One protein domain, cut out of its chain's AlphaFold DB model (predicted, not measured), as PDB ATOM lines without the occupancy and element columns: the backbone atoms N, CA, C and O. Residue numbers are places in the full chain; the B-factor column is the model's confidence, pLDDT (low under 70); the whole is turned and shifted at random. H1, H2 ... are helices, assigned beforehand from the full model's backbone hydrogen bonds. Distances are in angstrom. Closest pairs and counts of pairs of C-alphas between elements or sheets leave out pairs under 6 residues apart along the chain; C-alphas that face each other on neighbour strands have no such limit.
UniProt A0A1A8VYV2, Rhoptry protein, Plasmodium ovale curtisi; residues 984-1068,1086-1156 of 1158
ATOM      1  N   ARG A 984     340.338 256.409 317.001       76.06
ATOM      2  CA  ARG A 984     339.073 255.807 316.560       76.06
ATOM      3  C   ARG A 984     338.289 256.846 315.741       76.06
ATOM      4  O   ARG A 984     337.596 257.668 316.330       76.06
ATOM      5  N   PRO A 985     338.375 256.832 314.395       64.12
ATOM      6  CA  PRO A 985     337.834 257.903 313.544       64.12
ATOM      7  C   PRO A 985     336.295 257.979 313.487       64.12
ATOM      8  O   PRO A 985     335.747 258.911 312.895       64.12
ATOM      9  N   PHE A 986     335.598 257.019 314.106       68.38
ATOM     10  CA  PHE A 986     334.147 257.006 314.288       68.38
ATOM     11  C   PHE A 986     333.840 256.522 315.717       68.38
ATOM     12  O   PHE A 986     333.878 255.311 315.964       68.38
ATOM     13  N   PRO A 987     333.567 257.418 316.684       56.59
ATOM     14  CA  PRO A 987     333.078 256.998 317.992       56.59
ATOM     15  C   PRO A 987     331.704 256.337 317.821       56.59
ATOM     16  O   PRO A 987     330.812 256.880 317.171       56.59
ATOM     17  N   THR A 988     331.522 255.137 318.373       58.75
ATOM     18  CA  THR A 988     330.298 254.339 318.166       58.75
ATOM     19  C   THR A 988     329.176 254.768 319.121       58.75
ATOM     20  O   THR A 988     328.686 253.975 319.921       58.75
ATOM     21  N   VAL A 989     328.772 256.040 319.032       59.25
ATOM     22  CA  VAL A 989     327.751 256.687 319.885       59.25
ATOM     23  C   VAL A 989     326.401 255.954 319.842       59.25
ATOM     24  O   VAL A 989     325.651 255.995 320.810       59.25
ATOM     25  N   TYR A 990     326.125 255.192 318.776       61.28
ATOM     26  CA  TYR A 990     324.923 254.363 318.629       61.28
ATOM     27  C   TYR A 990     324.573 253.505 319.864       61.28
ATOM     28  O   TYR A 990     323.398 253.370 320.196       61.28
ATOM     29  N   TRP A 991     325.556 252.972 320.597       62.25
ATOM     30  CA  TRP A 991     325.285 252.162 321.797       62.25
ATOM     31  C   TRP A 991     324.614 252.932 322.952       62.25
ATOM     32  O   TRP A 991     324.171 252.298 323.909       62.25
ATOM     33  N   LEU A 992     324.549 254.266 322.868       64.88
ATOM     34  CA  LEU A 992     323.865 255.154 323.813       64.88
ATOM     35  C   LEU A 992     322.415 255.474 323.399       64.88
ATOM     36  O   LEU A 992     321.682 256.076 324.179       64.88
ATOM     37  N   ILE A 993     321.972 255.065 322.203       74.62
ATOM     38  CA  ILE A 993     320.576 255.238 321.782       74.62
ATOM     39  C   ILE A 993     319.666 254.301 322.592       74.62
ATOM     40  O   ILE A 993     320.025 253.172 322.937       74.62
ATOM     41  N   ASN A 994     318.454 254.774 322.891       82.12
ATOM     42  CA  ASN A 994     317.413 253.995 323.552       82.12
ATOM     43  C   ASN A 994     317.169 252.661 322.815       82.12
ATOM     44  O   ASN A 994     316.829 252.656 321.631       82.12
ATOM     45  N   LYS A 995     317.268 251.534 323.539       84.25
ATOM     46  CA  LYS A 995     317.094 250.166 323.010       84.25
ATOM     47  C   LYS A 995     315.830 249.977 322.162       84.25
ATOM     48  O   LYS A 995     315.861 249.190 321.219       84.25
ATOM     49  N   ASN A 996     314.742 250.678 322.480       83.56
ATOM     50  CA  ASN A 996     313.485 250.577 321.739       83.56
ATOM     51  C   ASN A 996     313.616 251.214 320.346       83.56
ATOM     52  O   ASN A 996     313.201 250.617 319.355       83.56
ATOM     53  N   ILE A 997     314.277 252.374 320.261       82.44
ATOM     54  CA  ILE A 997     314.599 253.051 318.995       82.44
ATOM     55  C   ILE A 997     315.610 252.213 318.200       82.44
ATOM     56  O   ILE A 997     315.416 251.994 317.009       82.44
ATOM     57  N   CYS A 998     316.634 251.654 318.856       83.56
ATOM     58  CA  CYS A 998     317.568 250.706 318.237       83.56
ATOM     59  C   CYS A 998     316.837 249.522 317.581       83.56
ATOM     60  O   CYS A 998     317.086 249.199 316.421       83.56
ATOM     61  N   GLY A 999     315.897 248.909 318.313       84.56
ATOM     62  CA  GLY A 999     315.065 247.809 317.826       84.56
ATOM     63  C   GLY A 999     314.159 248.205 316.658       84.56
ATOM     64  O   GLY A 999     314.054 247.444 315.697       84.56
ATOM     65  N   TYR A1000     313.563 249.401 316.700       85.06
ATOM     66  CA  TYR A1000     312.732 249.923 315.614       85.06
ATOM     67  C   TYR A1000     313.558 250.224 314.352       85.06
ATOM     68  O   TYR A1000     313.196 249.781 313.264       85.06
ATOM     69  N   ILE A1001     314.724 250.867 314.476       87.75
ATOM     70  CA  ILE A1001     315.637 251.088 313.341       87.75
ATOM     71  C   ILE A1001     316.097 249.745 312.754       87.75
ATOM     72  O   ILE A1001     316.050 249.557 311.541       87.75
ATOM     73  N   SER A1002     316.439 248.759 313.593       88.50
ATOM     74  CA  SER A1002     316.739 247.393 313.137       88.50
ATOM     75  C   SER A1002     315.541 246.666 312.505       88.50
ATOM     76  O   SER A1002     315.742 245.664 311.816       88.50
ATOM     77  N   HIS A1003     314.305 247.122 312.718       87.31
ATOM     78  CA  HIS A1003     313.129 246.635 311.996       87.31
ATOM     79  C   HIS A1003     312.998 247.317 310.626       87.31
ATOM     80  O   HIS A1003     312.817 246.623 309.626       87.31
ATOM     81  N   LEU A1004     313.195 248.639 310.549       84.56
ATOM     82  CA  LEU A1004     313.222 249.379 309.282       84.56
ATOM     83  C   LEU A1004     314.336 248.894 308.332       84.56
ATOM     84  O   LEU A1004     314.099 248.722 307.135       84.56
ATOM     85  N   GLU A1005     315.534 248.606 308.849       86.88
ATOM     86  CA  GLU A1005     316.630 248.031 308.053       86.88
ATOM     87  C   GLU A1005     316.255 246.653 307.478       86.88
ATOM     88  O   GLU A1005     316.486 246.400 306.295       86.88
ATOM     89  N   LYS A1006     315.576 245.793 308.256       86.81
ATOM     90  CA  LYS A1006     315.042 244.497 307.776       86.81
ATOM     91  C   LYS A1006     313.961 244.645 306.699       86.81
ATOM     92  O   LYS A1006     313.783 243.736 305.893       86.81
ATOM     93  N   ILE A1007     313.268 245.783 306.650       85.00
ATOM     94  CA  ILE A1007     312.287 246.131 305.605       85.00
ATOM     95  C   ILE A1007     312.990 246.636 304.317       85.00
ATOM     96  O   ILE A1007     312.336 246.970 303.333       85.00
ATOM     97  N   ASN A1008     314.331 246.614 304.265       84.25
ATOM     98  CA  ASN A1008     315.162 247.142 303.173       84.25
ATOM     99  C   ASN A1008     314.979 248.655 302.938       84.25
ATOM    100  O   ASN A1008     315.226 249.134 301.830       84.25
ATOM    101  N   ILE A1009     314.600 249.437 303.962       82.12
ATOM    102  CA  ILE A1009     314.381 250.884 303.786       82.12
ATOM    103  C   ILE A1009     315.638 251.605 303.259       82.12
ATOM    104  O   ILE A1009     315.503 252.549 302.491       82.12
ATOM    105  N   ILE A1010     316.842 251.105 303.581       85.25
ATOM    106  CA  ILE A1010     318.122 251.556 303.003       85.25
ATOM    107  C   ILE A1010     318.039 251.584 301.472       85.25
ATOM    108  O   ILE A1010     318.191 252.644 300.873       85.25
ATOM    109  N   LYS A1011     317.704 250.447 300.847       84.12
ATOM    110  CA  LYS A1011     317.618 250.317 299.385       84.12
ATOM    111  C   LYS A1011     316.528 251.209 298.795       84.12
ATOM    112  O   LYS A1011     316.703 251.723 297.697       84.12
ATOM    113  N   ASN A1012     315.431 251.425 299.521       82.44
ATOM    114  CA  ASN A1012     314.356 252.319 299.083       82.44
ATOM    115  C   ASN A1012     314.821 253.785 299.067       82.44
ATOM    116  O   ASN A1012     314.571 254.493 298.093       82.44
ATOM    117  N   ILE A1013     315.530 254.231 300.110       80.81
ATOM    118  CA  ILE A1013     316.064 255.598 300.192       80.81
ATOM    119  C   ILE A1013     317.218 255.780 299.189       80.81
ATOM    120  O   ILE A1013     317.261 256.796 298.504       80.81
ATOM    121  N   GLU A1014     318.103 254.796 299.009       85.31
ATOM    122  CA  GLU A1014     319.153 254.845 297.979       85.31
ATOM    123  C   GLU A1014     318.573 254.862 296.556       85.31
ATOM    124  O   GLU A1014     319.024 255.651 295.726       85.31
ATOM    125  N   ALA A1015     317.546 254.059 296.259       82.56
ATOM    126  CA  ALA A1015     316.857 254.096 294.966       82.56
ATOM    127  C   ALA A1015     316.169 255.451 294.716       82.56
ATOM    128  O   ALA A1015     316.154 255.934 293.584       82.56
ATOM    129  N   PHE A1016     315.654 256.091 295.770       81.25
ATOM    130  CA  PHE A1016     315.109 257.446 295.710       81.25
ATOM    131  C   PHE A1016     316.214 258.481 295.434       81.25
ATOM    132  O   PHE A1016     316.144 259.182 294.427       81.25
ATOM    133  N   ILE A1017     317.292 258.511 296.230       80.94
ATOM    134  CA  ILE A1017     318.447 259.419 296.054       80.94
ATOM    135  C   ILE A1017     319.059 259.305 294.647       80.94
ATOM    136  O   ILE A1017     319.447 260.316 294.056       80.94
ATOM    137  N   ASN A1018     319.127 258.097 294.084       79.06
ATOM    138  CA  ASN A1018     319.733 257.840 292.774       79.06
ATOM    139  C   ASN A1018     318.759 257.977 291.581       79.06
ATOM    140  O   ASN A1018     319.189 257.871 290.430       79.06
ATOM    141  N   ARG A1019     317.466 258.262 291.803       81.25
ATOM    142  CA  ARG A1019     316.490 258.491 290.722       81.25
ATOM    143  C   ARG A1019     316.818 259.778 289.961       81.25
ATOM    144  O   ARG A1019     316.761 260.860 290.537       81.25
ATOM    145  N   LYS A1020     317.106 259.690 288.657       68.88
ATOM    146  CA  LYS A1020     317.427 260.841 287.788       68.88
ATOM    147  C   LYS A1020     316.224 261.784 287.563       68.88
ATOM    148  O   LYS A1020     315.625 261.775 286.494       68.88
ATOM    149  N   SER A1021     315.888 262.591 288.565       76.88
ATOM    150  CA  SER A1021     315.079 263.807 288.446       76.88
ATOM    151  C   SER A1021     315.792 264.978 289.128       76.88
ATOM    152  O   SER A1021     316.646 264.774 290.005       76.88
ATOM    153  N   GLU A1022     315.484 266.196 288.682       72.12
ATOM    154  CA  GLU A1022     316.154 267.421 289.134       72.12
ATOM    155  C   GLU A1022     315.643 267.896 290.499       72.12
ATOM    156  O   GLU A1022     316.427 268.401 291.298       72.12
ATOM    157  N   ASP A1023     314.382 267.608 290.829       68.06
ATOM    158  CA  ASP A1023     313.752 267.880 292.135       68.06
ATOM    159  C   ASP A1023     314.561 267.288 293.305       68.06
ATOM    160  O   ASP A1023     314.630 267.843 294.401       68.06
ATOM    161  N   LEU A1024     315.230 266.156 293.059       76.38
ATOM    162  CA  LEU A1024     316.047 265.452 294.047       76.38
ATOM    163  C   LEU A1024     317.496 265.965 294.120       76.38
ATOM    164  O   LEU A1024     318.265 265.491 294.958       76.38
ATOM    165  N   ASN A1025     317.884 266.961 293.316       80.81
ATOM    166  CA  ASN A1025     319.182 267.630 293.456       80.81
ATOM    167  C   ASN A1025     319.296 268.370 294.795       80.81
ATOM    168  O   ASN A1025     320.355 268.327 295.419       80.81
ATOM    169  N   LEU A1026     318.201 268.962 295.287       83.19
ATOM    170  CA  LEU A1026     318.167 269.603 296.603       83.19
ATOM    171  C   LEU A1026     318.354 268.579 297.740       83.19
ATOM    172  O   LEU A1026     319.112 268.820 298.677       83.19
ATOM    173  N   LEU A1027     317.753 267.390 297.616       83.62
ATOM    174  CA  LEU A1027     317.963 266.281 298.555       83.62
ATOM    175  C   LEU A1027     319.426 265.800 298.549       83.62
ATOM    176  O   LEU A1027     320.029 265.647 299.610       83.62
ATOM    177  N   ARG A1028     320.020 265.601 297.363       86.69
ATOM    178  CA  ARG A1028     321.445 265.237 297.211       86.69
ATOM    179  C   ARG A1028     322.363 266.280 297.845       86.69
ATOM    180  O   ARG A1028     323.317 265.908 298.524       86.69
ATOM    181  N   TYR A1029     322.061 267.563 297.647       88.56
ATOM    182  CA  TYR A1029     322.802 268.673 298.236       88.56
ATOM    183  C   TYR A1029     322.790 268.608 299.769       88.56
ATOM    184  O   TYR A1029     323.862 268.618 300.374       88.56
ATOM    185  N   TYR A1030     321.619 268.458 300.398       89.44
ATOM    186  CA  TYR A1030     321.531 268.367 301.860       89.44
ATOM    187  C   TYR A1030     322.232 267.126 302.431       89.44
ATOM    188  O   TYR A1030     322.910 267.231 303.451       89.44
ATOM    189  N   LEU A1031     322.176 265.980 301.747       89.81
ATOM    190  CA  LEU A1031     322.922 264.782 302.152       89.81
ATOM    191  C   LEU A1031     324.442 265.004 302.092       89.81
ATOM    192  O   LEU A1031     325.150 264.735 303.063       89.81
ATOM    193  N   ILE A1032     324.956 265.557 300.989       89.88
ATOM    194  CA  ILE A1032     326.376 265.917 300.852       89.88
ATOM    195  C   ILE A1032     326.788 266.921 301.943       89.88
ATOM    196  O   ILE A1032     327.831 266.746 302.579       89.88
ATOM    197  N   TYR A1033     325.952 267.929 302.201       91.69
ATOM    198  CA  TYR A1033     326.158 268.922 303.252       91.69
ATOM    199  C   TYR A1033     326.228 268.283 304.647       91.69
ATOM    200  O   TYR A1033     327.175 268.557 305.381       91.69
ATOM    201  N   ASP A1034     325.309 267.379 305.001       92.00
ATOM    202  CA  ASP A1034     325.310 266.678 306.293       92.00
ATOM    203  C   ASP A1034     326.579 265.835 306.502       92.00
ATOM    204  O   ASP A1034     327.155 265.818 307.595       92.00
ATOM    205  N   HIS A1035     327.072 265.175 305.450       91.19
ATOM    206  CA  HIS A1035     328.332 264.432 305.504       91.19
ATOM    207  C   HIS A1035     329.553 265.340 305.720       91.19
ATOM    208  O   HIS A1035     330.437 264.988 306.507       91.19
ATOM    209  N   LEU A1036     329.601 266.508 305.070       90.44
ATOM    210  CA  LEU A1036     330.667 267.502 305.248       90.44
ATOM    211  C   LEU A1036     330.599 268.169 306.633       90.44
ATOM    212  O   LEU A1036     331.610 268.256 307.329       90.44
ATOM    213  N   LYS A1037     329.397 268.549 307.077       89.81
ATOM    214  CA  LYS A1037     329.088 269.059 308.422       89.81
ATOM    215  C   LYS A1037     329.572 268.092 309.504       89.81
ATOM    216  O   LYS A1037     330.277 268.510 310.419       89.81
ATOM    217  N   TYR A1038     329.292 266.793 309.366       89.06
ATOM    218  CA  TYR A1038     329.795 265.758 310.275       89.06
ATOM    219  C   TYR A1038     331.332 265.674 310.301       89.06
ATOM    220  O   TYR A1038     331.920 265.541 311.374       89.06
ATOM    221  N   ILE A1039     331.998 265.778 309.143       87.38
ATOM    222  CA  ILE A1039     333.470 265.781 309.056       87.38
ATOM    223  C   ILE A1039     334.058 266.974 309.823       87.38
ATOM    224  O   ILE A1039     334.942 266.776 310.657       87.38
ATOM    225  N   VAL A1040     333.539 268.184 309.589       87.19
ATOM    226  CA  VAL A1040     333.997 269.418 310.252       87.19
ATOM    227  C   VAL A1040     333.748 269.364 311.760       87.19
ATOM    228  O   VAL A1040     334.660 269.629 312.539       87.19
ATOM    229  N   ILE A1041     332.549 268.958 312.188       85.75
ATOM    230  CA  ILE A1041     332.206 268.817 313.610       85.75
ATOM    231  C   ILE A1041     333.129 267.804 314.291       85.75
ATOM    232  O   ILE A1041     333.702 268.111 315.332       85.75
ATOM    233  N   ARG A1042     333.364 266.629 313.690       85.50
ATOM    234  CA  ARG A1042     334.281 265.627 314.254       85.50
ATOM    235  C   ARG A1042     335.692 266.183 314.467       85.50
ATOM    236  O   ARG A1042     336.296 265.867 315.486       85.50
ATOM    237  N   LEU A1043     336.217 266.996 313.545       83.75
ATOM    238  CA  LEU A1043     337.552 267.592 313.687       83.75
ATOM    239  C   LEU A1043     337.656 268.528 314.906       83.75
ATOM    240  O   LEU A1043     338.722 268.585 315.514       83.75
ATOM    241  N   ARG A1044     336.558 269.178 315.331       83.62
ATOM    242  CA  ARG A1044     336.511 270.004 316.559       83.62
ATOM    243  C   ARG A1044     336.652 269.195 317.853       83.62
ATOM    244  O   ARG A1044     337.048 269.756 318.867       83.62
ATOM    245  N   HIS A1045     336.329 267.900 317.834       82.00
ATOM    246  CA  HIS A1045     336.351 267.017 319.010       82.00
ATOM    247  C   HIS A1045     337.570 266.074 319.042       82.00
ATOM    248  O   HIS A1045     337.579 265.083 319.771       82.00
ATOM    249  N   ILE A1046     338.596 266.346 318.230       82.94
ATOM    250  CA  ILE A1046     339.830 265.556 318.159       82.94
ATOM    251  C   ILE A1046     340.955 266.276 318.909       82.94
ATOM    252  O   ILE A1046     341.096 267.491 318.823       82.94
ATOM    253  N   ASN A1047     341.769 265.514 319.650       85.69
ATOM    254  CA  ASN A1047     342.865 266.049 320.463       85.69
ATOM    255  C   ASN A1047     343.830 266.927 319.634       85.69
ATOM    256  O   ASN A1047     344.220 266.554 318.525       85.69
ATOM    257  N   LYS A1048     344.272 268.049 320.221       86.94
ATOM    258  CA  LYS A1048     345.165 269.053 319.616       86.94
ATOM    259  C   LYS A1048     346.415 268.447 318.950       86.94
ATOM    260  O   LYS A1048     346.701 268.820 317.817       86.94
ATOM    261  N   LYS A1049     347.105 267.469 319.567       84.00
ATOM    262  CA  LYS A1049     348.274 266.786 318.959       84.00
ATOM    263  C   LYS A1049     347.880 266.026 317.670       84.00
ATOM    264  O   LYS A1049     348.562 266.139 316.654       84.00
ATOM    265  N   ILE A1050     346.735 265.331 317.659       84.62
ATOM    266  CA  ILE A1050     346.219 264.624 316.465       84.62
ATOM    267  C   ILE A1050     345.782 265.615 315.375       84.62
ATOM    268  O   ILE A1050     346.042 265.380 314.194       84.62
ATOM    269  N   LEU A1051     345.129 266.720 315.746       84.38
ATOM    270  CA  LEU A1051     344.675 267.738 314.795       84.38
ATOM    271  C   LEU A1051     345.855 268.483 314.145       84.38
ATOM    272  O   LEU A1051     345.832 268.711 312.938       84.38
ATOM    273  N   LEU A1052     346.914 268.779 314.908       83.62
ATOM    274  CA  LEU A1052     348.175 269.329 314.391       83.62
ATOM    275  C   LEU A1052     348.857 268.363 313.412       83.62
ATOM    276  O   LEU A1052     349.262 268.774 312.325       83.62
ATOM    277  N   PHE A1053     348.925 267.071 313.746       82.62
ATOM    278  CA  PHE A1053     349.441 266.048 312.831       82.62
ATOM    279  C   PHE A1053     348.596 265.953 311.547       82.62
ATOM    280  O   PHE A1053     349.139 265.905 310.441       82.62
ATOM    281  N   PHE A1054     347.261 265.960 311.669       81.50
ATOM    282  CA  PHE A1054     346.348 265.979 310.525       81.50
ATOM    283  C   PHE A1054     346.597 267.205 309.639       81.50
ATOM    284  O   PHE A1054     346.751 267.055 308.429       81.50
ATOM    285  N   TYR A1055     346.693 268.397 310.231       82.81
ATOM    286  CA  TYR A1055     346.963 269.640 309.515       82.81
ATOM    287  C   TYR A1055     348.294 269.560 308.753       82.81
ATOM    288  O   TYR A1055     348.299 269.698 307.532       82.81
ATOM    289  N   ASN A1056     349.393 269.220 309.433       79.88
ATOM    290  CA  ASN A1056     350.734 269.151 308.841       79.88
ATOM    291  C   ASN A1056     350.893 268.058 307.766       79.88
ATOM    292  O   ASN A1056     351.749 268.182 306.894       79.88
ATOM    293  N   HIS A1057     350.087 266.990 307.780       74.94
ATOM    294  CA  HIS A1057     350.133 265.971 306.724       74.94
ATOM    295  C   HIS A1057     349.145 266.236 305.572       74.94
ATOM    296  O   HIS A1057     349.486 266.008 304.408       74.94
ATOM    297  N   PHE A1058     347.922 266.686 305.866       72.06
ATOM    298  CA  PHE A1058     346.803 266.696 304.911       72.06
ATOM    299  C   PHE A1058     346.363 268.078 304.424       72.06
ATOM    300  O   PHE A1058     345.581 268.123 303.478       72.06
ATOM    301  N   VAL A1059     346.823 269.169 305.043       70.38
ATOM    302  CA  VAL A1059     346.405 270.546 304.718       70.38
ATOM    303  C   VAL A1059     347.629 271.424 304.457       70.38
ATOM    304  O   VAL A1059     347.825 271.912 303.350       70.38
ATOM    305  N   ASN A1060     348.512 271.537 305.447       70.00
ATOM    306  CA  ASN A1060     349.798 272.220 305.366       70.00
ATOM    307  C   ASN A1060     350.899 271.268 304.874       70.00
ATOM    308  O   ASN A1060     351.919 271.072 305.530       70.00
ATOM    309  N   SER A1061     350.662 270.622 303.730       67.31
ATOM    310  CA  SER A1061     351.680 269.823 303.053       67.31
ATOM    311  C   SER A1061     351.719 270.115 301.561       67.31
ATOM    312  O   SER A1061     350.691 270.332 300.913       67.31
ATOM    313  N   ASP A1062     352.920 270.020 300.997       59.75
ATOM    314  CA  ASP A1062     353.194 270.067 299.562       59.75
ATOM    315  C   ASP A1062     352.197 269.270 298.718       59.75
ATOM    316  O   ASP A1062     351.861 269.676 297.610       59.75
ATOM    317  N   ASN A1063     351.733 268.118 299.211       56.22
ATOM    318  CA  ASN A1063     350.805 267.254 298.487       56.22
ATOM    319  C   ASN A1063     349.399 267.847 298.388       56.22
ATOM    320  O   ASN A1063     348.753 267.664 297.359       56.22
ATOM    321  N   PHE A1064     348.932 268.540 299.431       59.25
ATOM    322  CA  PHE A1064     347.648 269.230 299.403       59.25
ATOM    323  C   PHE A1064     347.706 270.382 298.399       59.25
ATOM    324  O   PHE A1064     346.914 270.408 297.463       59.25
ATOM    325  N   VAL A1065     348.720 271.249 298.499       57.09
ATOM    326  CA  VAL A1065     348.937 272.349 297.542       57.09
ATOM    327  C   VAL A1065     349.032 271.811 296.107       57.09
ATOM    328  O   VAL A1065     348.294 272.253 295.225       57.09
ATOM    329  N   LYS A1066     349.854 270.776 295.880       54.66
ATOM    330  CA  LYS A1066     350.054 270.161 294.556       54.66
ATOM    331  C   LYS A1066     348.804 269.469 293.994       54.66
ATOM    332  O   LYS A1066     348.734 269.311 292.780       54.66
ATOM    333  N   GLN A1067     347.810 269.113 294.820       51.97
ATOM    334  CA  GLN A1067     346.510 268.601 294.355       51.97
ATOM    335  C   GLN A1067     345.640 269.698 293.705       51.97
ATOM    336  O   GLN A1067     344.810 269.379 292.857       51.97
ATOM    337  N   TYR A1068     345.824 270.973 294.071       48.81
ATOM    338  CA  TYR A1068     345.007 272.091 293.573       48.81
ATOM    339  C   TYR A1068     345.756 273.042 292.621       48.81
ATOM    340  O   TYR A1068     345.117 273.795 291.886       48.81
ATOM    341  N   PHE A1086     345.077 256.607 298.550       58.03
ATOM    342  CA  PHE A1086     345.937 257.355 299.456       58.03
ATOM    343  C   PHE A1086     347.362 256.792 299.382       58.03
ATOM    344  O   PHE A1086     347.765 255.935 300.166       58.03
ATOM    345  N   TYR A1087     348.095 257.239 298.365       58.88
ATOM    346  CA  TYR A1087     349.477 256.871 298.129       58.88
ATOM    347  C   TYR A1087     350.370 257.740 299.010       58.88
ATOM    348  O   TYR A1087     350.636 258.907 298.710       58.88
ATOM    349  N   ILE A1088     350.813 257.163 300.124       66.12
ATOM    350  CA  ILE A1088     351.817 257.779 300.983       66.12
ATOM    351  C   ILE A1088     353.119 257.832 300.176       66.12
ATOM    352  O   ILE A1088     353.673 256.794 299.819       66.12
ATOM    353  N   LYS A1089     353.614 259.038 299.875       70.19
ATOM    354  CA  LYS A1089     354.921 259.190 299.222       70.19
ATOM    355  C   LYS A1089     356.016 258.652 300.141       70.19
ATOM    356  O   LYS A1089     356.067 259.038 301.311       70.19
ATOM    357  N   ARG A1090     356.903 257.817 299.587       73.25
ATOM    358  CA  ARG A1090     358.031 257.187 300.297       73.25
ATOM    359  C   ARG A1090     358.851 258.212 301.085       73.25
ATOM    360  O   ARG A1090     359.196 257.963 302.229       73.25
ATOM    361  N   ASP A1091     359.071 259.392 300.512       72.69
ATOM    362  CA  ASP A1091     359.843 260.484 301.120       72.69
ATOM    363  C   ASP A1091     359.243 260.943 302.460       72.69
ATOM    364  O   ASP A1091     359.946 261.050 303.459       72.69
ATOM    365  N   ILE A1092     357.920 261.133 302.503       71.12
ATOM    366  CA  ILE A1092     357.185 261.568 303.701       71.12
ATOM    367  C   ILE A1092     357.118 260.434 304.728       71.12
ATOM    368  O   ILE A1092     357.248 260.672 305.927       71.12
ATOM    369  N   LEU A1093     356.942 259.197 304.260       77.88
ATOM    370  CA  LEU A1093     356.983 258.004 305.102       77.88
ATOM    371  C   LEU A1093     358.352 257.887 305.794       77.88
ATOM    372  O   LEU A1093     358.405 257.747 307.010       77.88
ATOM    373  N   ASN A1094     359.441 258.093 305.049       79.56
ATOM    374  CA  ASN A1094     360.810 258.129 305.560       79.56
ATOM    375  C   ASN A1094     361.042 259.271 306.567       79.56
ATOM    376  O   ASN A1094     361.713 259.051 307.573       79.56
ATOM    377  N   THR A1095     360.473 260.467 306.356       82.56
ATOM    378  CA  THR A1095     360.528 261.562 307.346       82.56
ATOM    379  C   THR A1095     359.893 261.154 308.676       82.56
ATOM    380  O   THR A1095     360.485 261.375 309.732       82.56
ATOM    381  N   TYR A1096     358.720 260.514 308.647       81.19
ATOM    382  CA  TYR A1096     358.062 260.052 309.870       81.19
ATOM    383  C   TYR A1096     358.747 258.827 310.497       81.19
ATOM    384  O   TYR A1096     358.807 258.761 311.721       81.19
ATOM    385  N   ILE A1097     359.320 257.909 309.706       84.81
ATOM    386  CA  ILE A1097     360.138 256.788 310.216       84.81
ATOM    387  C   ILE A1097     361.340 257.337 310.994       84.81
ATOM    388  O   ILE A1097     361.600 256.891 312.109       84.81
ATOM    389  N   LYS A1098     362.013 258.366 310.458       84.25
ATOM    390  CA  LYS A1098     363.110 259.061 311.147       84.25
ATOM    391  C   LYS A1098     362.647 259.789 312.413       84.25
ATOM    392  O   LYS A1098     363.287 259.618 313.445       84.25
ATOM    393  N   LYS A1099     361.540 260.549 312.370       83.75
ATOM    394  CA  LYS A1099     361.003 261.253 313.558       83.75
ATOM    395  C   LYS A1099     360.648 260.278 314.688       83.75
ATOM    396  O   LYS A1099     360.975 260.531 315.839       83.75
ATOM    397  N   TYR A1100     359.952 259.192 314.360       82.81
ATOM    398  CA  TYR A1100     359.359 258.285 315.345       82.81
ATOM    399  C   TYR A1100     360.230 257.072 315.698       82.81
ATOM    400  O   TYR A1100     359.796 256.258 316.508       82.81
ATOM    401  N   LYS A1101     361.407 256.904 315.070       84.38
ATOM    402  CA  LYS A1101     362.290 255.721 315.196       84.38
ATOM    403  C   LYS A1101     361.510 254.384 315.151       84.38
ATOM    404  O   LYS A1101     361.812 253.446 315.877       84.38
ATOM    405  N   THR A1102     360.459 254.320 314.326       83.50
ATOM    406  CA  THR A1102     359.408 253.285 314.366       83.50
ATOM    407  C   THR A1102     359.143 252.705 312.975       83.50
ATOM    408  O   THR A1102     359.263 253.403 311.969       83.50
ATOM    409  N   ASP A1103     358.735 251.434 312.944       85.38
ATOM    410  CA  ASP A1103     358.320 250.668 311.763       85.38
ATOM    411  C   ASP A1103     357.387 251.431 310.794       85.38
ATOM    412  O   ASP A1103     356.385 252.055 311.166       85.38
ATOM    413  N   GLU A1104     357.707 251.299 309.508       85.19
ATOM    414  CA  GLU A1104     356.933 251.778 308.370       85.19
ATOM    415  C   GLU A1104     355.466 251.333 308.406       85.19
ATOM    416  O   GLU A1104     354.578 252.135 308.104       85.19
ATOM    417  N   HIS A1105     355.183 250.086 308.795       84.25
ATOM    418  CA  HIS A1105     353.815 249.566 308.840       84.25
ATOM    419  C   HIS A1105     352.955 250.335 309.854       84.25
ATOM    420  O   HIS A1105     351.815 250.702 309.553       84.25
ATOM    421  N   VAL A1106     353.509 250.653 311.029       84.88
ATOM    422  CA  VAL A1106     352.844 251.434 312.087       84.88
ATOM    423  C   VAL A1106     352.541 252.860 311.624       84.88
ATOM    424  O   VAL A1106     351.459 253.392 311.885       84.88
ATOM    425  N   ILE A1107     353.467 253.488 310.903       82.75
ATOM    426  CA  ILE A1107     353.282 254.852 310.395       82.75
ATOM    427  C   ILE A1107     352.296 254.857 309.221       82.75
ATOM    428  O   ILE A1107     351.417 255.715 309.157       82.75
ATOM    429  N   SER A1108     352.353 253.852 308.345       81.44
ATOM    430  CA  SER A1108     351.359 253.617 307.292       81.44
ATOM    431  C   SER A1108     349.953 253.411 307.876       81.44
ATOM    432  O   SER A1108     348.988 253.996 307.382       81.44
ATOM    433  N   GLU A1109     349.826 252.675 308.987       83.38
ATOM    434  CA  GLU A1109     348.588 252.547 309.767       83.38
ATOM    435  C   GLU A1109     348.082 253.900 310.296       83.38
ATOM    436  O   GLU A1109     346.917 254.247 310.073       83.38
ATOM    437  N   ILE A1110     348.935 254.676 310.972       84.38
ATOM    438  CA  ILE A1110     348.592 256.005 311.507       84.38
ATOM    439  C   ILE A1110     348.097 256.923 310.381       84.38
ATOM    440  O   ILE A1110     347.017 257.511 310.476       84.38
ATOM    441  N   LEU A1111     348.840 256.994 309.275       81.00
ATOM    442  CA  LEU A1111     348.503 257.823 308.121       81.00
ATOM    443  C   LEU A1111     347.186 257.389 307.460       81.00
ATOM    444  O   LEU A1111     346.343 258.237 307.154       81.00
ATOM    445  N   ARG A1112     346.949 256.078 307.305       79.94
ATOM    446  CA  ARG A1112     345.674 255.535 306.804       79.94
ATOM    447  C   ARG A1112     344.507 255.895 307.726       79.94
ATOM    448  O   ARG A1112     343.490 256.385 307.230       79.94
ATOM    449  N   LYS A1113     344.644 255.708 309.048       82.31
ATOM    450  CA  LYS A1113     343.625 256.081 310.052       82.31
ATOM    451  C   LYS A1113     343.279 257.562 309.966       82.31
ATOM    452  O   LYS A1113     342.100 257.906 309.886       82.31
ATOM    453  N   ILE A1114     344.286 258.430 309.936       82.31
ATOM    454  CA  ILE A1114     344.105 259.885 309.958       82.31
ATOM    455  C   ILE A1114     343.506 260.394 308.640       82.31
ATOM    456  O   ILE A1114     342.613 261.236 308.678       82.31
ATOM    457  N   ASN A1115     343.842 259.799 307.488       80.31
ATOM    458  CA  ASN A1115     343.168 260.123 306.224       80.31
ATOM    459  C   ASN A1115     341.645 259.863 306.276       80.31
ATOM    460  O   ASN A1115     340.872 260.605 305.668       80.31
ATOM    461  N   THR A1116     341.170 258.859 307.033       83.12
ATOM    462  CA  THR A1116     339.714 258.616 307.159       83.12
ATOM    463  C   THR A1116     338.953 259.792 307.782       83.12
ATOM    464  O   THR A1116     337.766 259.953 307.497       83.12
ATOM    465  N   LEU A1117     339.632 260.653 308.552       82.12
ATOM    466  CA  LEU A1117     339.054 261.873 309.119       82.12
ATOM    467  C   LEU A1117     338.699 262.907 308.038       82.12
ATOM    468  O   LEU A1117     337.731 263.643 308.218       82.12
ATOM    469  N   ARG A1118     339.427 262.917 306.909       80.19
ATOM    470  CA  ARG A1118     339.142 263.731 305.714       80.19
ATOM    471  C   ARG A1118     338.089 263.076 304.820       80.19
ATOM    472  O   ARG A1118     337.155 263.740 304.393       80.19
ATOM    473  N   ILE A1119     338.254 261.787 304.501       79.44
ATOM    474  CA  ILE A1119     337.533 261.163 303.372       79.44
ATOM    475  C   ILE A1119     336.231 260.429 303.735       79.44
ATOM    476  O   ILE A1119     335.561 259.936 302.829       79.44
ATOM    477  N   LYS A1120     335.882 260.284 305.023       86.19
ATOM    478  CA  LYS A1120     334.686 259.541 305.465       86.19
ATOM    479  C   LYS A1120     333.760 260.393 306.333       86.19
ATOM    480  O   LYS A1120     334.186 260.859 307.391       86.19
ATOM    481  N   GLY A1121     332.495 260.518 305.937       88.19
ATOM    482  CA  GLY A1121     331.454 261.201 306.716       88.19
ATOM    483  C   GLY A1121     330.697 260.269 307.669       88.19
ATOM    484  O   GLY A1121     331.255 259.283 308.164       88.19
ATOM    485  N   ILE A1122     329.412 260.577 307.894       88.50
ATOM    486  CA  ILE A1122     328.469 259.781 308.698       88.50
ATOM    487  C   ILE A1122     328.534 258.300 308.281       88.50
ATOM    488  O   ILE A1122     328.715 257.977 307.109       88.50
ATOM    489  N   GLY A1123     328.460 257.376 309.242       83.44
ATOM    490  CA  GLY A1123     328.487 255.931 308.967       83.44
ATOM    491  C   GLY A1123     329.820 255.363 308.444       83.44
ATOM    492  O   GLY A1123     329.925 254.152 308.237       83.44
ATOM    493  N   GLY A1124     330.850 256.194 308.240       85.12
ATOM    494  CA  GLY A1124     332.151 255.763 307.722       85.12
ATOM    495  C   GLY A1124     332.213 255.576 306.204       85.12
ATOM    496  O   GLY A1124     333.080 254.845 305.715       85.12
ATOM    497  N   ILE A1125     331.323 256.225 305.446       86.25
ATOM    498  CA  ILE A1125     331.280 256.154 303.975       86.25
ATOM    499  C   ILE A1125     331.959 257.357 303.303       86.25
ATOM    500  O   ILE A1125     332.018 258.447 303.869       86.25
ATOM    501  N   SER A1126     332.495 257.133 302.098       83.56
ATOM    502  CA  SER A1126     333.128 258.153 301.235       83.56
ATOM    503  C   SER A1126     332.277 258.555 300.028       83.56
ATOM    504  O   SER A1126     332.574 259.561 299.397       83.56
ATOM    505  N   ASN A1127     331.251 257.774 299.688       87.44
ATOM    506  CA  ASN A1127     330.178 258.222 298.808       87.44
ATOM    507  C   ASN A1127     329.079 258.769 299.724       87.44
ATOM    508  O   ASN A1127     328.613 258.035 300.584       87.44
ATOM    509  N   PHE A1128     328.714 260.044 299.594       89.94
ATOM    510  CA  PHE A1128     327.718 260.690 300.464       89.94
ATOM    511  C   PHE A1128     326.272 260.522 299.955       89.94
ATOM    512  O   PHE A1128     325.350 261.092 300.527       89.94
ATOM    513  N   LEU A1129     326.079 259.740 298.883       86.44
ATOM    514  CA  LEU A1129     324.776 259.397 298.298       86.44
ATOM    515  C   LEU A1129     324.352 257.935 298.566       86.44
ATOM    516  O   LEU A1129     323.335 257.492 298.038       86.44
ATOM    517  N   THR A1130     325.121 257.185 299.365       85.69
ATOM    518  CA  THR A1130     324.773 255.826 299.827       85.69
ATOM    519  C   THR A1130     324.509 255.795 301.333       85.69
ATOM    520  O   THR A1130     324.797 256.752 302.047       85.69
ATOM    521  N   LEU A1131     323.934 254.700 301.835       86.81
ATOM    522  CA  LEU A1131     323.452 254.562 303.211       86.81
ATOM    523  C   LEU A1131     323.898 253.228 303.817       86.81
ATOM    524  O   LEU A1131     323.219 252.214 303.720       86.81
ATOM    525  N   LYS A1132     325.044 253.219 304.506       83.88
ATOM    526  CA  LYS A1132     325.603 251.969 305.053       83.88
ATOM    527  C   LYS A1132     324.796 251.358 306.208       83.88
ATOM    528  O   LYS A1132     324.735 250.139 306.320       83.88
ATOM    529  N   CYS A1133     324.303 252.183 307.131       85.69
ATOM    530  CA  CYS A1133     323.644 251.733 308.360       85.69
ATOM    531  C   CYS A1133     322.915 252.906 309.020       85.69
ATOM    532  O   CYS A1133     323.528 253.926 309.348       85.69
ATOM    533  N   ILE A1134     321.613 252.749 309.229       88.50
ATOM    534  CA  ILE A1134     320.692 253.799 309.672       88.50
ATOM    535  C   ILE A1134     320.967 254.189 311.125       88.50
ATOM    536  O   ILE A1134     320.902 255.368 311.477       88.50
ATOM    537  N   HIS A1135     321.378 253.225 311.952       86.12
ATOM    538  CA  HIS A1135     321.790 253.451 313.340       86.12
ATOM    539  C   HIS A1135     322.842 254.552 313.490       86.12
ATOM    540  O   HIS A1135     322.802 255.304 314.460       86.12
ATOM    541  N   LEU A1136     323.770 254.671 312.535       86.88
ATOM    542  CA  LEU A1136     324.845 255.665 312.577       86.88
ATOM    543  C   LEU A1136     324.391 257.052 312.088       86.88
ATOM    544  O   LEU A1136     324.925 258.053 312.564       86.88
ATOM    545  N   TYR A1137     323.379 257.130 311.217       88.69
ATOM    546  CA  TYR A1137     322.738 258.401 310.856       88.69
ATOM    547  C   TYR A1137     321.855 258.926 311.978       88.69
ATOM    548  O   TYR A1137     321.935 260.110 312.298       88.69
ATOM    549  N   PHE A1138     321.077 258.054 312.628       88.44
ATOM    550  CA  PHE A1138     320.265 258.458 313.772       88.44
ATOM    551  C   PHE A1138     321.133 258.795 314.996       88.44
ATOM    552  O   PHE A1138     320.884 259.799 315.654       88.44
ATOM    553  N   ALA A1139     322.232 258.062 315.233       86.50
ATOM    554  CA  ALA A1139     323.243 258.454 316.226       86.50
ATOM    555  C   ALA A1139     323.817 259.848 315.946       86.50
ATOM    556  O   ALA A1139     323.962 260.643 316.868       86.50
ATOM    557  N   SER A1140     324.113 260.160 314.678       87.06
ATOM    558  CA  SER A1140     324.549 261.503 314.297       87.06
ATOM    559  C   SER A1140     323.440 262.543 314.458       87.06
ATOM    560  O   SER A1140     323.754 263.668 314.824       87.06
ATOM    561  N   HIS A1141     322.176 262.193 314.188       89.38
ATOM    562  CA  HIS A1141     321.036 263.118 314.240       89.38
ATOM    563  C   HIS A1141     320.771 263.599 315.670       89.38
ATOM    564  O   HIS A1141     320.603 264.793 315.889       89.38
ATOM    565  N   LEU A1142     320.831 262.681 316.641       85.50
ATOM    566  CA  LEU A1142     320.676 262.982 318.069       85.50
ATOM    567  C   LEU A1142     321.763 263.920 318.628       85.50
ATOM    568  O   LEU A1142     321.553 264.518 319.677       85.50
ATOM    569  N   SER A1143     322.917 264.042 317.962       83.88
ATOM    570  CA  SER A1143     323.937 265.049 318.296       83.88
ATOM    571  C   SER A1143     323.780 266.329 317.470       83.88
ATOM    572  O   SER A1143     323.904 267.424 318.006       83.88
ATOM    573  N   TYR A1144     323.521 266.193 316.167       86.12
ATOM    574  CA  TYR A1144     323.326 267.295 315.229       86.12
ATOM    575  C   TYR A1144     322.329 266.887 314.133       86.12
ATOM    576  O   TYR A1144     322.637 265.969 313.360       86.12
ATOM    577  N   PRO A1145     321.186 267.587 313.989       90.44
ATOM    578  CA  PRO A1145     320.170 267.230 313.009       90.44
ATOM    579  C   PRO A1145     320.717 267.103 311.585       90.44
ATOM    580  O   PRO A1145     321.538 267.911 311.136       90.44
ATOM    581  N   ASN A1146     320.244 266.065 310.901       92.00
ATOM    582  CA  ASN A1146     320.570 265.697 309.525       92.00
ATOM    583  C   ASN A1146     319.342 265.109 308.811       92.00
ATOM    584  O   ASN A1146     318.443 264.553 309.450       92.00
ATOM    585  N   THR A1147     319.358 265.192 307.485       91.56
ATOM    586  CA  THR A1147     318.282 264.841 306.547       91.56
ATOM    587  C   THR A1147     317.726 263.433 306.757       91.56
ATOM    588  O   THR A1147     316.513 263.244 306.825       91.56
ATOM    589  N   ILE A1148     318.602 262.433 306.904       89.50
ATOM    590  CA  ILE A1148     318.189 261.032 307.079       89.50
ATOM    591  C   ILE A1148     317.472 260.837 308.412       89.50
ATOM    592  O   ILE A1148     316.472 260.129 308.464       89.50
ATOM    593  N   GLY A1149     317.935 261.483 309.484       90.06
ATOM    594  CA  GLY A1149     317.243 261.416 310.766       90.06
ATOM    595  C   GLY A1149     315.852 262.054 310.742       90.06
ATOM    596  O   GLY A1149     314.935 261.435 311.263       90.06
ATOM    597  N   TYR A1150     315.645 263.177 310.043       89.94
ATOM    598  CA  TYR A1150     314.294 263.741 309.874       89.94
ATOM    599  C   TYR A1150     313.354 262.791 309.111       89.94
ATOM    600  O   TYR A1150     312.207 262.604 309.511       89.94
ATOM    601  N   ILE A1151     313.847 262.119 308.061       85.62
ATOM    602  CA  ILE A1151     313.079 261.081 307.346       85.62
ATOM    603  C   ILE A1151     312.687 259.939 308.299       85.62
ATOM    604  O   ILE A1151     311.574 259.420 308.217       85.62
ATOM    605  N   LEU A1152     313.573 259.556 309.226       86.50
ATOM    606  CA  LEU A1152     313.279 258.540 310.241       86.50
ATOM    607  C   LEU A1152     312.278 259.031 311.289       86.50
ATOM    608  O   LEU A1152     311.412 258.255 311.667       86.50
ATOM    609  N   GLU A1153     312.347 260.289 311.727       87.56
ATOM    610  CA  GLU A1153     311.377 260.850 312.673       87.56
ATOM    611  C   GLU A1153     309.955 260.865 312.100       87.56
ATOM    612  O   GLU A1153     309.022 260.473 312.797       87.56
ATOM    613  N   GLU A1154     309.771 261.205 310.821       82.81
ATOM    614  CA  GLU A1154     308.469 261.045 310.152       82.81
ATOM    615  C   GLU A1154     308.047 259.568 310.045       82.81
ATOM    616  O   GLU A1154     306.882 259.230 310.267       82.81
ATOM    617  N   CYS A1155     308.998 258.651 309.827       76.69
ATOM    618  CA  CYS A1155     308.756 257.204 309.914       76.69
ATOM    619  C   CYS A1155     308.511 256.695 311.352       76.69
ATOM    620  O   CYS A1155     308.154 255.533 311.514       76.69
ATOM    621  N   PHE A1156     308.716 257.511 312.395       79.31
ATOM    622  CA  PHE A1156     308.408 257.175 313.796       79.31
ATOM    623  C   PHE A1156     307.080 257.795 314.266       79.31
ATOM    624  O   PHE A1156     306.527 257.357 315.274       79.31
TER     625      PHE A1156
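Overview. This is residues 984 to 1068 and 1086 to 1156 of the 1158 residues of the protein "Rhoptry protein" of Plasmodium ovale curtisi (UniProt A0A1A8VYV2). Two loose lobes of short, crossed helices are bridged by the long helix H4 and by the link of residues 1120 to 1133, which runs through the middle between them. In one lobe H9 is the core, with H1, H2 and H10 packed around it and H3 following H2; in the other, H7 makes a corner with H8 at residues 1104 to 1108 of H8, H5 crosses H8 farther along, at residues 1114 to 1115, and H6 follows H5. The printed part has 156 residues with ten named helices, H1 to H10 in order, and no named strand; the class is all helix. It is loose, with a radius of gyration of the C-alphas of 18.6 A and spans of 54 by 38 by 24 A.

Arrangement. H1, residues 989 to 992, touches H9, residues 1134 to 1141; their closest C-alphas, those of Tyr 990 and Ala 1139, are 5.0 A apart. H2, residues 995 to 1006, touches H9 at a steep tilt of 50 degrees, opposite ways, with the C-alphas of Ile 1001 and His 1135 closest at 6.6 A. H3, residues 1009 to 1017, and H2 meet only through their link. H3 is close to but not clearly touching H4, residues 1025 to 1044; their closest C-alphas, those of Ile 1017 and Arg 1028, are 6.6 A apart. With residues 1030 to 1034 alone, H4 touches H10, residues 1147 to 1154, at 72 degrees, only just about perpendicular; the C-alphas of Leu 1031 and Thr 1147 are closest at 6.4 A. H9 and H10 touch about perpendicular, at 80 degrees, with the C-alphas of Phe 1138 and Gly 1149 closest at 5.2 A. With residues 1039 to 1043 alone, H4 touches H8, residues 1104 to 1119, at a steep tilt of 47 degrees, opposite ways; the C-alphas of Ile 1039 and Leu 1117 are closest at 6.8 A. H5, residues 1048 to 1058, only just touches H8, with 3 pairs of C-alphas within 8 A, those of Phe 1054 and Ile 1114 closest at 6.5 A, about perpendicular at 89 degrees; here H8 touches with residues 1114 to 1115 alone. H6, residues 1062 to 1068, is close to but not clearly touching H5; the C-alphas of Phe 1058 and Phe 1064 are closest at 6.1 A. H7, residues 1090 to 1100, touches residues 1104 to 1108 of H8 at 71 degrees, only just about perpendicular, with the C-alphas of Ile 1097 and Glu 1104 closest at 6.2 A. H5 and H7 are apart, and so are H8 and H9. In H3, H4, H5, H7, H9 and H10 every O i to N i+4 pair is within hydrogen-bond range; in H2 it is 7 of 8, in H6 2 of 3 and in H8 10 of 12, while H1 is too short for such a pair.

Along the chain. H1 begins at C-alpha 989, (327.751, 256.687, 319.885), and measures 5.7 A from first to last C-alpha. H2 measures 16.4 A, H3 12.2 A and H4 29.0 A, from C-alpha 1025 at (319.182, 267.630, 293.456) to C-alpha 1044 at (336.511, 270.004, 316.559). H5 measures 15.0 A, H6 10.3 A, H7 15.1 A, H8 22.1 A and H9 10.4 A. H10 measures 11.1 A and ends at C-alpha 1154, (308.469, 261.045, 310.152).

Size, cuts and confidence. The two C-alphas farthest apart are those of Asp 1023 and Lys 1101, at 55.1 A. Residues 1069 to 1085 are not printed, and C-alphas 1068 and 1086 are 15.9 A apart across the cut. The link from H8 to H9, 14 residues, is long. The mean pLDDT of the printed part is 80.7; it is under 70 at residues 985 to 992, 1020, 1023, 1061 to 1068 and 1086 to 1088.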